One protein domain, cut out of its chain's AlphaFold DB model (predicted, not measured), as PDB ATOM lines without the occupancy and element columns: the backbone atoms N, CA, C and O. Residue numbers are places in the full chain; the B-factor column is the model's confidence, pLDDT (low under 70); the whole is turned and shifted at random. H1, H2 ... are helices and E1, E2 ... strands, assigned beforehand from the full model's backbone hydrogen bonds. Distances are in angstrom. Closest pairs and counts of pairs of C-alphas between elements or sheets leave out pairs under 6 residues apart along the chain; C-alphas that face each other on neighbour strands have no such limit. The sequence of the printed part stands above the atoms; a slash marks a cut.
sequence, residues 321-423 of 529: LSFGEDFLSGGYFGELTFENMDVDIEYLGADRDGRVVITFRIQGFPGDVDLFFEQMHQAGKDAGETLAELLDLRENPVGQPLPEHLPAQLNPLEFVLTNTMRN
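What this domain is: This is residues 321 to 423 of the 529 residues of an uncharacterized protein of marine sediment metagenome (UniProt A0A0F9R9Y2). Two small antiparallel hairpins, E3 with E4 and E1 with E2, form two separate sheets. H1 and H2 pack on E4, H3 packs on the other hairpin, mainly on E2, and the looping stretch 391 to 411 returns to pair briefly with E3. The printed part has 103 residues with four named strands, then three named helices, in the order E1 E2 E3 E4 H1 H2 H3. The class is mixed, helices and strands, with under half of the residues in named elements. The whole is compact, with a radius of gyration of the C-alphas of 13.7 A and spans of 38 by 28 by 26 A.

Where its parts are: E3, residues 343 to 350, is 21.1 A long, and E4 is residues 356 to 360. E1, residues 321 to 323, begins at C-alpha 321 (73.112, -9.907, -72.200), and E2 is residues 336 to 339. H1, residues 366 to 383, is 25.7 A long. H2 is residues 387 to 390, and H3, residues 412 to 419, ends at C-alpha 419 (64.143, -21.105, -72.821).

How they stand to each other: In the hairpin E3 and E4, N 346 and O 359 are 2.8 A apart, within hydrogen-bond range. Residues 343 to 344 of E3 also pair antiparallel with residues 409 to 410. The closest C-alphas of E4 and H2 are those of Ile 358 and Ala 388, 6.1 A; for E4 and H1, Thr 359 and Phe 373, 6.8 A. H1, with residues 376 to 380 alone, only just touches H2, with 3 pairs of C-alphas within 8 A, the closest Gly 380 and Leu 387, 6.5 A. In the hairpin E1 and E2, N 338 and O 321 are 2.8 A apart. The closest C-alphas of E2 and H3 are those of Phe 338 and Leu 413, 4.9 A. H1 and H3 are apart. In H1 and H3 every O i to N i+4 pair is within hydrogen-bond range; H2 is too short for one.

The domain as a whole: The C-alphas farthest apart, those of Phe 333 and Asn 396, are 40.0 A apart. The printed part has no cut. The links E1 to E2 and H2 to H3 are long. Mean pLDDT of the printed part is 90.4, and no printed residue is under 70.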
ATOM      1  N   LEU A 321      72.146  -9.024 -71.563       90.12
ATOM      2  CA  LEU A 321      73.112  -9.907 -72.200       90.12
ATOM      3  C   LEU A 321      73.073  -9.761 -73.718       90.12
ATOM      4  O   LEU A 321      71.991  -9.746 -74.304       90.12
ATOM      5  N   SER A 322      74.249  -9.680 -74.344       89.88
ATOM      6  CA  SER A 322      74.375  -9.566 -75.800       89.88
ATOM      7  C   SER A 322      74.954 -10.837 -76.400       89.88
ATOM      8  O   SER A 322      76.047 -11.270 -76.034       89.88
ATOM      9  N   PHE A 323      74.240 -11.404 -77.364       87.75
ATOM     10  CA  PHE A 323      74.686 -12.551 -78.141       87.75
ATOM     11  C   PHE A 323      75.155 -12.081 -79.514       87.75
ATOM     12  O   PHE A 323      74.415 -11.406 -80.228       87.75
ATOM     13  N   GLY A 324      76.398 -12.409 -79.861       85.12
ATOM     14  CA  GLY A 324      76.979 -12.133 -81.176       85.12
ATOM     15  C   GLY A 324      77.073 -13.374 -82.056       85.12
ATOM     16  O   GLY A 324      76.401 -14.375 -81.809       85.12
ATOM     17  N   GLU A 325      77.946 -13.307 -83.061       79.00
ATOM     18  CA  GLU A 325      78.136 -14.362 -84.067       79.00
ATOM     19  C   GLU A 325      78.489 -15.737 -83.480       79.00
ATOM     20  O   GLU A 325      78.059 -16.758 -84.012       79.00
ATOM     21  N   ASP A 326      79.178 -15.771 -82.336       76.12
ATOM     22  CA  ASP A 326      79.547 -17.014 -81.647       76.12
ATOM     23  C   ASP A 326      78.342 -17.768 -81.061       76.12
ATOM     24  O   ASP A 326      78.409 -18.974 -80.819       76.12
ATOM     25  N   PHE A 327      77.231 -17.067 -80.818       79.81
ATOM     26  CA  PHE A 327      76.007 -17.627 -80.237       79.81
ATOM     27  C   PHE A 327      74.854 -17.701 -81.243       79.81
ATOM     28  O   PHE A 327      73.969 -18.548 -81.107       79.81
ATOM     29  N   LEU A 328      74.843 -16.818 -82.243       81.69
ATOM     30  CA  LEU A 328      73.742 -16.672 -83.186       81.69
ATOM     31  C   LEU A 328      74.101 -17.258 -84.555       81.69
ATOM     32  O   LEU A 328      74.840 -16.671 -85.342       81.69
ATOM     33  N   SER A 329      73.490 -18.391 -84.903       76.44
ATOM     34  CA  SER A 329      73.528 -18.909 -86.272       76.44
ATOM     35  C   SER A 329      72.453 -18.221 -87.117       76.44
ATOM     36  O   SER A 329      71.273 -18.362 -86.808       76.44
ATOM     37  N   GLY A 330      72.811 -17.512 -88.190       74.06
ATOM     38  CA  GLY A 330      71.775 -16.919 -89.054       74.06
ATOM     39  C   GLY A 330      72.186 -15.801 -90.005       74.06
ATOM     40  O   GLY A 330      71.320 -15.313 -90.722       74.06
ATOM     41  N   GLY A 331      73.467 -15.419 -90.054       80.62
ATOM     42  CA  GLY A 331      73.921 -14.302 -90.891       80.62
ATOM     43  C   GLY A 331      73.580 -12.929 -90.307       80.62
ATOM     44  O   GLY A 331      73.337 -11.998 -91.067       80.62
ATOM     45  N   TYR A 332      73.535 -12.833 -88.976       86.94
ATOM     46  CA  TYR A 332      73.388 -11.579 -88.241       86.94
ATOM     47  C   TYR A 332      74.590 -10.659 -88.507       86.94
ATOM     48  O   TYR A 332      75.722 -11.137 -88.596       86.94
ATOM     49  N   PHE A 333      74.348  -9.356 -88.653       84.00
ATOM     50  CA  PHE A 333      75.393  -8.350 -88.876       84.00
ATOM     51  C   PHE A 333      76.047  -7.877 -87.575       84.00
ATOM     52  O   PHE A 333      77.223  -7.516 -87.574       84.00
ATOM     53  N   GLY A 334      75.289  -7.843 -86.484       85.56
ATOM     54  CA  GLY A 334      75.726  -7.419 -85.165       85.56
ATOM     55  C   GLY A 334      75.082  -8.239 -84.054       85.56
ATOM     56  O   GLY A 334      74.496  -9.299 -84.264       85.56
ATOM     57  N   GLU A 335      75.235  -7.744 -82.832       90.44
ATOM     58  CA  GLU A 335      74.786  -8.444 -81.632       90.44
ATOM     59  C   GLU A 335      73.324  -8.137 -81.306       90.44
ATOM     60  O   GLU A 335      72.855  -7.005 -81.464       90.44
ATOM     61  N   LEU A 336      72.624  -9.136 -80.770       92.00
ATOM     62  CA  LEU A 336      71.299  -8.971 -80.182       92.00
ATOM     63  C   LEU A 336      71.423  -8.899 -78.668       92.00
ATOM     64  O   LEU A 336      71.972  -9.806 -78.043       92.00
ATOM     65  N   THR A 337      70.903  -7.831 -78.077       93.19
ATOM     66  CA  THR A 337      70.967  -7.559 -76.642       93.19
ATOM     67  C   THR A 337      69.588  -7.690 -76.005       93.19
ATOM     68  O   THR A 337      68.623  -7.037 -76.410       93.19
ATOM     69  N   PHE A 338      69.523  -8.538 -74.984       93.44
ATOM     70  CA  PHE A 338      68.341  -8.859 -74.195       93.44
ATOM     71  C   PHE A 338      68.469  -8.158 -72.843       93.44
ATOM     72  O   PHE A 338      69.299  -8.542 -72.020       93.44
ATOM     73  N   GLU A 339      67.696  -7.094 -72.637       93.25
ATOM     74  CA  GLU A 339      67.720  -6.310 -71.398       93.25
ATOM     75  C   GLU A 339      66.957  -7.030 -70.279       93.25
ATOM     76  O   GLU A 339      65.943  -7.683 -70.527       93.25
ATOM     77  N   ASN A 340      67.428  -6.886 -69.041       93.38
ATOM     78  CA  ASN A 340      66.764  -7.402 -67.848       93.38
ATOM     79  C   ASN A 340      65.704  -6.412 -67.354       93.38
ATOM     80  O   ASN A 340      65.869  -5.739 -66.336       93.38
ATOM     81  N   MET A 341      64.638  -6.255 -68.133       93.75
ATOM     82  CA  MET A 341      63.503  -5.416 -67.768       93.75
ATOM     83  C   MET A 341      62.217  -5.935 -68.399       93.75
ATOM     84  O   MET A 341      62.239  -6.468 -69.506       93.75
ATOM     85  N   ASP A 342      61.091  -5.722 -67.725       94.94
ATOM     86  CA  ASP A 342      59.782  -6.030 -68.292       94.94
ATOM     87  C   ASP A 342      59.493  -5.108 -69.483       94.94
ATOM     88  O   ASP A 342      59.486  -3.876 -69.359       94.94
ATOM     89  N   VAL A 343      59.249  -5.709 -70.647       95.19
ATOM     90  CA  VAL A 343      58.844  -5.007 -71.867       95.19
ATOM     91  C   VAL A 343      57.465  -5.477 -72.312       95.19
ATOM     92  O   VAL A 343      57.091  -6.633 -72.114       95.19
ATOM     93  N   ASP A 344      56.708  -4.574 -72.930       95.56
ATOM     94  CA  ASP A 344      55.392  -4.902 -73.474       95.56
ATOM     95  C   ASP A 344      55.526  -5.834 -74.691       95.56
ATOM     96  O   ASP A 344      56.400  -5.646 -75.547       95.56
ATOM     97  N   ILE A 345      54.638  -6.826 -74.783       93.94
ATOM     98  CA  ILE A 345      54.536  -7.688 -75.966       93.94
ATOM     99  C   ILE A 345      53.716  -6.974 -77.046       93.94
ATOM    100  O   ILE A 345      52.578  -6.550 -76.824       93.94
ATOM    101  N   GLU A 346      54.270  -6.890 -78.250       94.25
ATOM    102  CA  GLU A 346      53.622  -6.315 -79.423       94.25
ATOM    103  C   GLU A 346      52.919  -7.404 -80.245       94.25
ATOM    104  O   GLU A 346      53.530  -8.348 -80.746       94.25
ATOM    105  N   TYR A 347      51.603  -7.262 -80.414       93.38
ATOM    106  CA  TYR A 347      50.797  -8.147 -81.253       93.38
ATOM    107  C   TYR A 347      50.717  -7.604 -82.684       93.38
ATOM    108  O   TYR A 347      50.066  -6.585 -82.933       93.38
ATOM    109  N   LEU A 348      51.328  -8.307 -83.642       92.94
ATOM    110  CA  LEU A 348      51.392  -7.877 -85.048       92.94
ATOM    111  C   LEU A 348      50.251  -8.437 -85.915       92.94
ATOM    112  O   LEU A 348      50.093  -8.039 -87.072       92.94
ATOM    113  N   GLY A 349      49.418  -9.323 -85.365       91.62
ATOM    114  CA  GLY A 349      48.321  -9.966 -86.087       91.62
ATOM    115  C   GLY A 349      48.642 -11.382 -86.549       91.62
ATOM    116  O   GLY A 349      49.628 -11.984 -86.139       91.62
ATOM    117  N   ALA A 350      47.762 -11.930 -87.387       90.56
ATOM    118  CA  ALA A 350      47.972 -13.228 -88.013       90.56
ATOM    119  C   ALA A 350      48.689 -13.066 -89.357       90.56
ATOM    120  O   ALA A 350      48.385 -12.158 -90.135       90.56
ATOM    121  N   ASP A 351      49.614 -13.970 -89.640       91.19
ATOM    122  CA  ASP A 351      50.300 -14.042 -90.919       91.19
ATOM    123  C   ASP A 351      49.428 -14.663 -92.030       91.19
ATOM    124  O   ASP A 351      48.229 -14.912 -91.873       91.19
ATOM    125  N   ARG A 352      50.039 -14.926 -93.193       87.94
ATOM    126  CA  ARG A 352      49.351 -15.511 -94.359       87.94
ATOM    127  C   ARG A 352      48.811 -16.922 -94.119       87.94
ATOM    128  O   ARG A 352      47.869 -17.311 -94.807       87.94
ATOM    129  N   ASP A 353      49.383 -17.652 -93.167       86.56
ATOM    130  CA  ASP A 353      48.973 -19.005 -92.788       86.56
ATOM    131  C   ASP A 353      47.950 -18.983 -91.639       86.56
ATOM    132  O   ASP A 353      47.491 -20.030 -91.181       86.56
ATOM    133  N   GLY A 354      47.561 -17.785 -91.186       89.88
ATOM    134  CA  GLY A 354      46.638 -17.583 -90.080       89.88
ATOM    135  C   GLY A 354      47.270 -17.822 -88.710       89.88
ATOM    136  O   GLY A 354      46.521 -17.981 -87.751       89.88
ATOM    137  N   ARG A 355      48.605 -17.865 -88.604       91.06
ATOM    138  CA  ARG A 355      49.328 -18.006 -87.331       91.06
ATOM    139  C   ARG A 355      49.652 -16.635 -86.753       91.06
ATOM    140  O   ARG A 355      50.074 -15.738 -87.480       91.06
ATOM    141  N   VAL A 356      49.445 -16.468 -85.453       92.75
ATOM    142  CA  VAL A 356      49.689 -15.201 -84.755       92.75
ATOM    143  C   VAL A 356      51.184 -14.928 -84.633       92.75
ATOM    144  O   VAL A 356      51.949 -15.813 -84.252       92.75
ATOM    145  N   VAL A 357      51.565 -13.689 -84.944       93.62
ATOM    146  CA  VAL A 357      52.919 -13.148 -84.822       93.62
ATOM    147  C   VAL A 357      52.949 -12.168 -83.656       93.62
ATOM    148  O   VAL A 357      52.131 -11.243 -83.587       93.62
ATOM    149  N   ILE A 358      53.914 -12.364 -82.764       93.75
ATOM    150  CA  ILE A 358      54.206 -11.450 -81.663       93.75
ATOM    151  C   ILE A 358      55.689 -11.116 -81.639       93.75
ATOM    152  O   ILE A 358      56.521 -11.936 -82.035       93.75
ATOM    153  N   THR A 359      56.002  -9.924 -81.157       94.44
ATOM    154  CA  THR A 359      57.365  -9.436 -80.961       94.44
ATOM    155  C   THR A 359      57.474  -8.768 -79.598       94.44
ATOM    156  O   THR A 359      56.474  -8.431 -78.968       94.44
ATOM    157  N   PHE A 360      58.692  -8.591 -79.115       94.75
ATOM    158  CA  PHE A 360      58.974  -7.800 -77.923       94.75
ATOM    159  C   PHE A 360      60.282  -7.049 -78.135       94.75
ATOM    160  O   PHE A 360      61.067  -7.372 -79.030       94.75
ATOM    161  N   ARG A 361      60.515  -6.005 -77.343       93.88
ATOM    162  CA  ARG A 361      61.688  -5.157 -77.536       93.88
ATOM    163  C   ARG A 361      62.975  -5.922 -77.204       93.88
ATOM    164  O   ARG A 361      63.177  -6.331 -76.066       93.88
ATOM    165  N   ILE A 362      63.863  -6.019 -78.190       93.94
ATOM    166  CA  ILE A 362      65.275  -6.397 -78.045       93.94
ATOM    167  C   ILE A 362      66.137  -5.318 -78.706       93.94
ATOM    168  O   ILE A 362      65.675  -4.622 -79.615       93.94
ATOM    169  N   GLN A 363      67.367  -5.134 -78.235       92.00
ATOM    170  CA  GLN A 363      68.298  -4.169 -78.822       92.00
ATOM    171  C   GLN A 363      69.222  -4.853 -79.833       92.00
ATOM    172  O   GLN A 363      69.551  -6.025 -79.691       92.00
ATOM    173  N   GLY A 364      69.648  -4.120 -80.856       91.38
ATOM    174  CA  GLY A 364      70.512  -4.629 -81.917       91.38
ATOM    175  C   GLY A 364      70.335  -3.829 -83.201       91.38
ATOM    176  O   GLY A 364      69.598  -2.837 -83.239       91.38
ATOM    177  N   PHE A 365      71.003  -4.254 -84.270       91.75
ATOM    178  CA  PHE A 365      70.767  -3.675 -85.587       91.75
ATOM    179  C   PHE A 365      69.326  -3.991 -86.035       91.75
ATOM    180  O   PHE A 365      68.923  -5.149 -85.954       91.75
ATOM    181  N   PRO A 366      68.527  -3.022 -86.531       92.12
ATOM    182  CA  PRO A 366      67.117  -3.266 -86.853       92.12
ATOM    183  C   PRO A 366      66.879  -4.452 -87.798       92.12
ATOM    184  O   PRO A 366      65.952  -5.222 -87.589       92.12
ATOM    185  N   GLY A 367      67.758  -4.644 -88.791       91.69
ATOM    186  CA  GLY A 367      67.668  -5.791 -89.699       91.69
ATOM    187  C   GLY A 367      67.918  -7.141 -89.018       91.69
ATOM    188  O   GLY A 367      67.302  -8.128 -89.403       91.69
ATOM    189  N   ASP A 368      68.766  -7.178 -87.988       92.19
ATOM    190  CA  ASP A 368      69.044  -8.387 -87.205       92.19
ATOM    191  C   ASP A 368      67.891  -8.716 -86.257       92.19
ATOM    192  O   ASP A 368      67.552  -9.882 -86.071       92.19
ATOM    193  N   VAL A 369      67.255  -7.686 -85.693       93.31
ATOM    194  CA  VAL A 369      66.058  -7.834 -84.856       93.31
ATOM    195  C   VAL A 369      64.896  -8.398 -85.674       93.31
ATOM    196  O   VAL A 369      64.264  -9.368 -85.253       93.31
ATOM    197  N   ASP A 370      64.645  -7.844 -86.863       92.56
ATOM    198  CA  ASP A 370      63.617  -8.354 -87.777       92.56
ATOM    199  C   ASP A 370      63.912  -9.807 -88.185       92.56
ATOM    200  O   ASP A 370      63.026 -10.666 -88.127       92.56
ATOM    201  N   LEU A 371      65.172 -10.103 -88.528       92.19
ATOM    202  CA  LEU A 371      65.623 -11.445 -88.894       92.19
ATOM    203  C   LEU A 371      65.431 -12.450 -87.752       92.19
ATOM    204  O   LEU A 371      64.980 -13.568 -87.999       92.19
ATOM    205  N   PHE A 372      65.731 -12.060 -86.511       92.50
ATOM    206  CA  PHE A 372      65.543 -12.899 -85.328       92.50
ATOM    207  C   PHE A 372      64.080 -13.315 -85.157       92.50
ATOM    208  O   PHE A 372      63.778 -14.506 -85.047       92.50
ATOM    209  N   PHE A 373      63.154 -12.351 -85.181       93.56
ATOM    210  CA  PHE A 373      61.729 -12.646 -85.025       93.56
ATOM    211  C   PHE A 373      61.161 -13.420 -86.221       93.56
ATOM    212  O   PHE A 373      60.331 -14.312 -86.022       93.56
ATOM    213  N   GLU A 374      61.628 -13.154 -87.444       92.38
ATOM    214  CA  GLU A 374      61.242 -13.925 -88.632       92.38
ATOM    215  C   GLU A 374      61.705 -15.386 -88.530       92.38
ATOM    216  O   GLU A 374      60.901 -16.302 -88.730       92.38
ATOM    217  N   GLN A 375      62.969 -15.620 -88.159       91.94
ATOM    218  CA  GLN A 375      63.524 -16.964 -87.980       91.94
ATOM    219  C   GLN A 375      62.828 -17.719 -86.848       91.94
ATOM    220  O   GLN A 375      62.466 -18.882 -87.028       91.94
ATOM    221  N   MET A 376      62.588 -17.068 -85.709       91.00
ATOM    222  CA  MET A 376      61.886 -17.669 -84.575       91.00
ATOM    223  C   MET A 376      60.444 -18.047 -84.939       91.00
ATOM    224  O   MET A 376      59.992 -19.148 -84.620       91.00
ATOM    225  N   HIS A 377      59.721 -17.171 -85.644       93.56
ATOM    226  CA  HIS A 377      58.352 -17.455 -86.079       93.56
ATOM    227  C   HIS A 377      58.304 -18.594 -87.099       93.56
ATOM    228  O   HIS A 377      57.477 -19.500 -86.980       93.56
ATOM    229  N   GLN A 378      59.214 -18.592 -88.076       92.38
ATOM    230  CA  GLN A 378      59.301 -19.658 -89.074       92.38
ATOM    231  C   GLN A 378      59.676 -21.002 -88.436       92.38
ATOM    232  O   GLN A 378      59.029 -22.008 -88.723       92.38
ATOM    233  N   ALA A 379      60.638 -21.017 -87.510       91.19
ATOM    234  CA  ALA A 379      60.997 -22.214 -86.754       91.19
ATOM    235  C   ALA A 379      59.811 -22.748 -85.933       91.19
ATOM    236  O   ALA A 379      59.572 -23.955 -85.914       91.19
ATOM    237  N   GLY A 380      59.018 -21.861 -85.322       92.00
ATOM    238  CA  GLY A 380      57.786 -22.236 -84.621       92.00
ATOM    239  C   GLY A 380      56.747 -22.880 -85.545       92.00
ATOM    240  O   GLY A 380      56.170 -23.916 -85.218       92.00
ATOM    241  N   LYS A 381      56.550 -22.342 -86.757       93.00
ATOM    242  CA  LYS A 381      55.675 -22.982 -87.759       93.00
ATOM    243  C   LYS A 381      56.140 -24.382 -88.127       93.00
ATOM    244  O   LYS A 381      55.308 -25.285 -88.222       93.00
ATOM    245  N   ASP A 382      57.441 -24.539 -88.340       93.25
ATOM    246  CA  ASP A 382      58.044 -25.806 -88.744       93.25
ATOM    247  C   ASP A 382      57.975 -26.841 -87.606       93.25
ATOM    248  O   ASP A 382      57.757 -28.028 -87.861       93.25
ATOM    249  N   ALA A 383      58.077 -26.392 -86.350       92.06
ATOM    250  CA  ALA A 383      57.876 -27.202 -85.148       92.06
ATOM    251  C   ALA A 383      56.391 -27.497 -84.843       92.06
ATOM    252  O   ALA A 383      56.084 -28.451 -84.126       92.06
ATOM    253  N   GLY A 384      55.466 -26.722 -85.418       92.00
ATOM    254  CA  GLY A 384      54.014 -26.881 -85.295       92.00
ATOM    255  C   GLY A 384      53.339 -25.962 -84.269       92.00
ATOM    256  O   GLY A 384      52.104 -25.869 -84.292       92.00
ATOM    257  N   GLU A 385      54.124 -25.261 -83.451       91.62
ATOM    258  CA  GLU A 385      53.687 -24.363 -82.377       91.62
ATOM    259  C   GLU A 385      54.503 -23.056 -82.402       91.62
ATOM    260  O   GLU A 385      55.734 -23.083 -82.347       91.62
ATOM    261  N   THR A 386      53.840 -21.903 -82.542       93.62
ATOM    262  CA  THR A 386      54.514 -20.590 -82.591       93.62
ATOM    263  C   THR A 386      54.768 -20.020 -81.195       93.62
ATOM    264  O   THR A 386      54.148 -20.436 -80.221       93.62
ATOM    265  N   LEU A 387      55.639 -19.004 -81.084       92.38
ATOM    266  CA  LEU A 387      55.900 -18.337 -79.799       92.38
ATOM    267  C   LEU A 387      54.611 -17.823 -79.132       92.38
ATOM    268  O   LEU A 387      54.457 -17.935 -77.921       92.38
ATOM    269  N   ALA A 388      53.672 -17.290 -79.917       92.50
ATOM    270  CA  ALA A 388      52.390 -16.830 -79.391       92.50
ATOM    271  C   ALA A 388      51.588 -17.973 -78.747       92.50
ATOM    272  O   ALA A 388      50.938 -17.763 -77.730       92.50
ATOM    273  N   GLU A 389      51.636 -19.173 -79.325       92.38
ATOM    274  CA  GLU A 389      50.955 -20.357 -78.790       92.38
ATOM    275  C   GLU A 389      51.645 -20.875 -77.522       92.38
ATOM    276  O   GLU A 389      50.960 -21.236 -76.570       92.38
ATOM    277  N   LEU A 390      52.980 -20.807 -77.459       91.38
ATOM    278  CA  LEU A 390      53.756 -21.160 -76.263       91.38
ATOM    279  C   LEU A 390      53.522 -20.206 -75.082       91.38
ATOM    280  O   LEU A 390      53.641 -20.613 -73.930       91.38
ATOM    281  N   LEU A 391      53.198 -18.941 -75.359       92.75
ATOM    282  CA  LEU A 391      52.884 -17.927 -74.348       92.75
ATOM    283  C   LEU A 391      51.379 -17.827 -74.039       92.75
ATOM    284  O   LEU A 391      50.951 -16.900 -73.350       92.75
ATOM    285  N   ASP A 392      50.558 -18.752 -74.537       93.25
ATOM    286  CA  ASP A 392      49.118 -18.753 -74.295       93.25
ATOM    287  C   ASP A 392      48.787 -19.156 -72.849       93.25
ATOM    288  O   ASP A 392      49.084 -20.260 -72.395       93.25
ATOM    289  N   LEU A 393      48.122 -18.263 -72.116       92.69
ATOM    290  CA  LEU A 393      47.789 -18.449 -70.701       92.69
ATOM    291  C   LEU A 393      46.533 -19.315 -70.472       92.69
ATOM    292  O   LEU A 393      46.128 -19.537 -69.326       92.69
ATOM    293  N   ARG A 394      45.858 -19.778 -71.532       93.75
ATOM    294  CA  ARG A 394      44.646 -20.609 -71.426       93.75
ATOM    295  C   ARG A 394      44.993 -22.032 -70.964       93.75
ATOM    296  O   ARG A 394      45.854 -22.679 -71.537       93.75
ATOM    297  N   GLU A 395      44.224 -22.590 -70.022       88.38
ATOM    298  CA  GLU A 395      44.407 -23.985 -69.551       88.38
ATOM    299  C   GLU A 395      44.264 -25.048 -70.658       88.38
ATOM    300  O   GLU A 395      44.858 -26.118 -70.575       88.38
ATOM    301  N   ASN A 396      43.425 -24.791 -71.665       89.00
ATOM    302  CA  ASN A 396      43.191 -25.695 -72.792       89.00
ATOM    303  C   ASN A 396      43.144 -24.865 -74.084       89.00
ATOM    304  O   ASN A 396      42.049 -24.479 -74.516       89.00
ATOM    305  N   PRO A 397      44.303 -24.526 -74.673       87.06
ATOM    306  CA  PRO A 397      44.361 -23.646 -75.830       87.06
ATOM    307  C   PRO A 397      43.687 -24.312 -77.038       87.06
ATOM    308  O   PRO A 397      44.025 -25.420 -77.452       87.06
ATOM    309  N   VAL A 398      42.680 -23.635 -77.600       85.62
ATOM    310  CA  VAL A 398      42.008 -24.036 -78.843       85.62
ATOM    311  C   VAL A 398      42.020 -22.849 -79.797       85.62
ATOM    312  O   VAL A 398      41.503 -21.776 -79.474       85.62
ATOM    313  N   GLY A 399      42.589 -23.054 -80.986       87.38
ATOM    314  CA  GLY A 399      42.786 -21.996 -81.977       87.38
ATOM    315  C   GLY A 399      43.867 -20.994 -81.570       87.38
ATOM    316  O   GLY A 399      44.463 -21.109 -80.503       87.38
ATOM    317  N   GLN A 400      44.102 -20.002 -82.426       90.56
ATOM    318  CA  GLN A 400      45.134 -18.991 -82.200       90.56
ATOM    319  C   GLN A 400      44.844 -18.113 -80.968       90.56
ATOM    320  O   GLN A 400      43.674 -17.791 -80.719       90.56
ATOM    321  N   PRO A 401      45.878 -17.698 -80.220       92.19
ATOM    322  CA  PRO A 401      45.732 -16.778 -79.099       92.19
ATOM    323  C   PRO A 401      45.311 -15.380 -79.578       92.19
ATOM    324  O   PRO A 401      45.657 -14.935 -80.670       92.19
ATOM    325  N   LEU A 402      44.544 -14.676 -78.749       90.75
ATOM    326  CA  LEU A 402      44.224 -13.258 -78.927       90.75
ATOM    327  C   LEU A 402      45.111 -12.454 -77.969       90.75
ATOM    328  O   LEU A 402      45.629 -13.043 -77.022       90.75
ATOM    329  N   PRO A 403      45.248 -11.126 -78.138       90.44
ATOM    330  CA  PRO A 403      46.055 -10.305 -77.230       90.44
ATOM    331  C   PRO A 403      45.719 -10.495 -75.740       90.44
ATOM    332  O   PRO A 403      46.602 -10.472 -74.900       90.44
ATOM    333  N   GLU A 404      44.448 -10.742 -75.412       91.62
ATOM    334  CA  GLU A 404      43.966 -10.991 -74.042       91.62
ATOM    335  C   GLU A 404      44.336 -12.369 -73.465       91.62
ATOM    336  O   GLU A 404      44.170 -12.595 -72.268       91.62
ATOM    337  N   HIS A 405      44.813 -13.293 -74.303       93.12
ATOM    338  CA  HIS A 405      45.276 -14.626 -73.904       93.12
ATOM    339  C   HIS A 405      46.794 -14.685 -73.683       93.12
ATOM    340  O   HIS A 405      47.300 -15.720 -73.263       93.12
ATOM    341  N   LEU A 406      47.510 -13.600 -73.983       92.50
ATOM    342  CA  LEU A 406      48.961 -13.502 -73.872       92.50
ATOM    343  C   LEU A 406      49.347 -12.698 -72.623       92.50
ATOM    344  O   LEU A 406      48.567 -11.849 -72.174       92.50
ATOM    345  N   PRO A 407      50.544 -12.920 -72.055       93.81
ATOM    346  CA  PRO A 407      51.073 -12.033 -71.033       93.81
ATOM    347  C   PRO A 407      51.232 -10.617 -71.604       93.81
ATOM    348  O   PRO A 407      51.635 -10.431 -72.750       93.81
ATOM    349  N   ALA A 408      50.892  -9.606 -70.803       92.50
ATOM    350  CA  ALA A 408      51.024  -8.210 -71.224       92.50
ATOM    351  C   ALA A 408      52.496  -7.795 -71.366       92.50
ATOM    352  O   ALA A 408      52.832  -6.974 -72.216       92.50
ATOM    353  N   GLN A 409      53.348  -8.371 -70.518       94.50
ATOM    354  CA  GLN A 409      54.764  -8.064 -70.412       94.50
ATOM    355  C   GLN A 409      55.581  -9.343 -70.299       94.50
ATOM    356  O   GLN A 409      55.089 -10.369 -69.825       94.50
ATOM    357  N   LEU A 410      56.826  -9.253 -70.739       94.50
ATOM    358  CA  LEU A 410      57.821 -10.307 -70.647       94.50
ATOM    359  C   LEU A 410      59.191  -9.668 -70.434       94.50
ATOM    360  O   LEU A 410      59.469  -8.609 -70.989       94.50
ATOM    361  N   ASN A 411      60.049 -10.326 -69.662       94.12
ATOM    362  CA  ASN A 411      61.443  -9.936 -69.508       94.12
ATOM    363  C   ASN A 411      62.305 -10.653 -70.574       94.12
ATOM    364  O   ASN A 411      62.384 -11.887 -70.560       94.12
ATOM    365  N   PRO A 412      62.933  -9.927 -71.527       94.00
ATOM    366  CA  PRO A 412      63.704 -10.532 -72.613       94.00
ATOM    367  C   PRO A 412      64.883 -11.379 -72.128       94.00
ATOM    368  O   PRO A 412      65.154 -12.430 -72.717       94.00
ATOM    369  N   LEU A 413      65.580 -10.942 -71.070       91.88
ATOM    370  CA  LEU A 413      66.702 -11.690 -70.507       91.88
ATOM    371  C   LEU A 413      66.219 -12.993 -69.861       91.88
ATOM    372  O   LEU A 413      66.739 -14.063 -70.171       91.88
ATOM    373  N   GLU A 414      65.197 -12.928 -69.011       91.12
ATOM    374  CA  GLU A 414      64.599 -14.126 -68.405       91.12
ATOM    375  C   GLU A 414      64.132 -15.117 -69.474       91.12
ATOM    376  O   GLU A 414      64.385 -16.320 -69.370       91.12
ATOM    377  N   PHE A 415      63.496 -14.614 -70.535       90.62
ATOM    378  CA  PHE A 415      63.021 -15.441 -71.635       90.62
ATOM    379  C   PHE A 415      64.161 -16.201 -72.318       90.62
ATOM    380  O   PHE A 415      64.054 -17.420 -72.487       90.62
ATOM    381  N   VAL A 416      65.255 -15.526 -72.686       90.00
ATOM    382  CA  VAL A 416      66.375 -16.181 -73.383       90.00
ATOM    383  C   VAL A 416      67.172 -17.105 -72.458       90.00
ATOM    384  O   VAL A 416      67.573 -18.194 -72.876       90.00
ATOM    385  N   LEU A 417      67.346 -16.736 -71.187       88.69
ATOM    386  CA  LEU A 417      68.033 -17.573 -70.201       88.69
ATOM    387  C   LEU A 417      67.243 -18.849 -69.900       88.69
ATOM    388  O   LEU A 417      67.809 -19.941 -69.923       88.69
ATOM    389  N   THR A 418      65.931 -18.736 -69.704       86.81
ATOM    390  CA  THR A 418      65.076 -19.867 -69.314       86.81
ATOM    391  C   THR A 418      64.786 -20.819 -70.471       86.81
ATOM    392  O   THR A 418      64.713 -22.032 -70.262       86.81
ATOM    393  N   ASN A 419      64.610 -20.298 -71.689       85.38
ATOM    394  CA  ASN A 419      64.143 -21.105 -72.821       85.38
ATOM    395  C   ASN A 419      65.262 -21.520 -73.781       85.38
ATOM    396  O   ASN A 419      65.168 -22.590 -74.382       85.38
ATOM    397  N   THR A 420      66.324 -20.719 -73.908       84.44
ATOM    398  CA  THR A 420      67.397 -20.967 -74.884       84.44
ATOM    399  C   THR A 420      68.685 -21.418 -74.204       84.44
ATOM    400  O   THR A 420      69.259 -22.439 -74.578       84.44
ATOM    401  N   MET A 421      69.134 -20.694 -73.174       85.56
ATOM    402  CA  MET A 421      70.480 -20.867 -72.606       85.56
ATOM    403  C   MET A 421      70.538 -21.736 -71.346       85.56
ATOM    404  O   MET A 421      71.630 -21.982 -70.833       85.56
ATOM    405  N   ARG A 422      69.393 -22.246 -70.877       82.94
ATOM    406  CA  ARG A 422      69.220 -22.852 -69.548       82.94
ATOM    407  C   ARG A 422      70.312 -23.839 -69.148       82.94
ATOM    408  O   ARG A 422      70.830 -23.755 -68.053       82.94
ATOM    409  N   ASN A 423      70.715 -24.744 -70.035       82.06
ATOM    410  CA  ASN A 423      71.681 -25.802 -69.697       82.06
ATOM    411  C   ASN A 423      73.099 -25.552 -70.225       82.06
ATOM    412  O   ASN A 423      73.957 -26.429 -70.130       82.06
TER     413      ASN A 423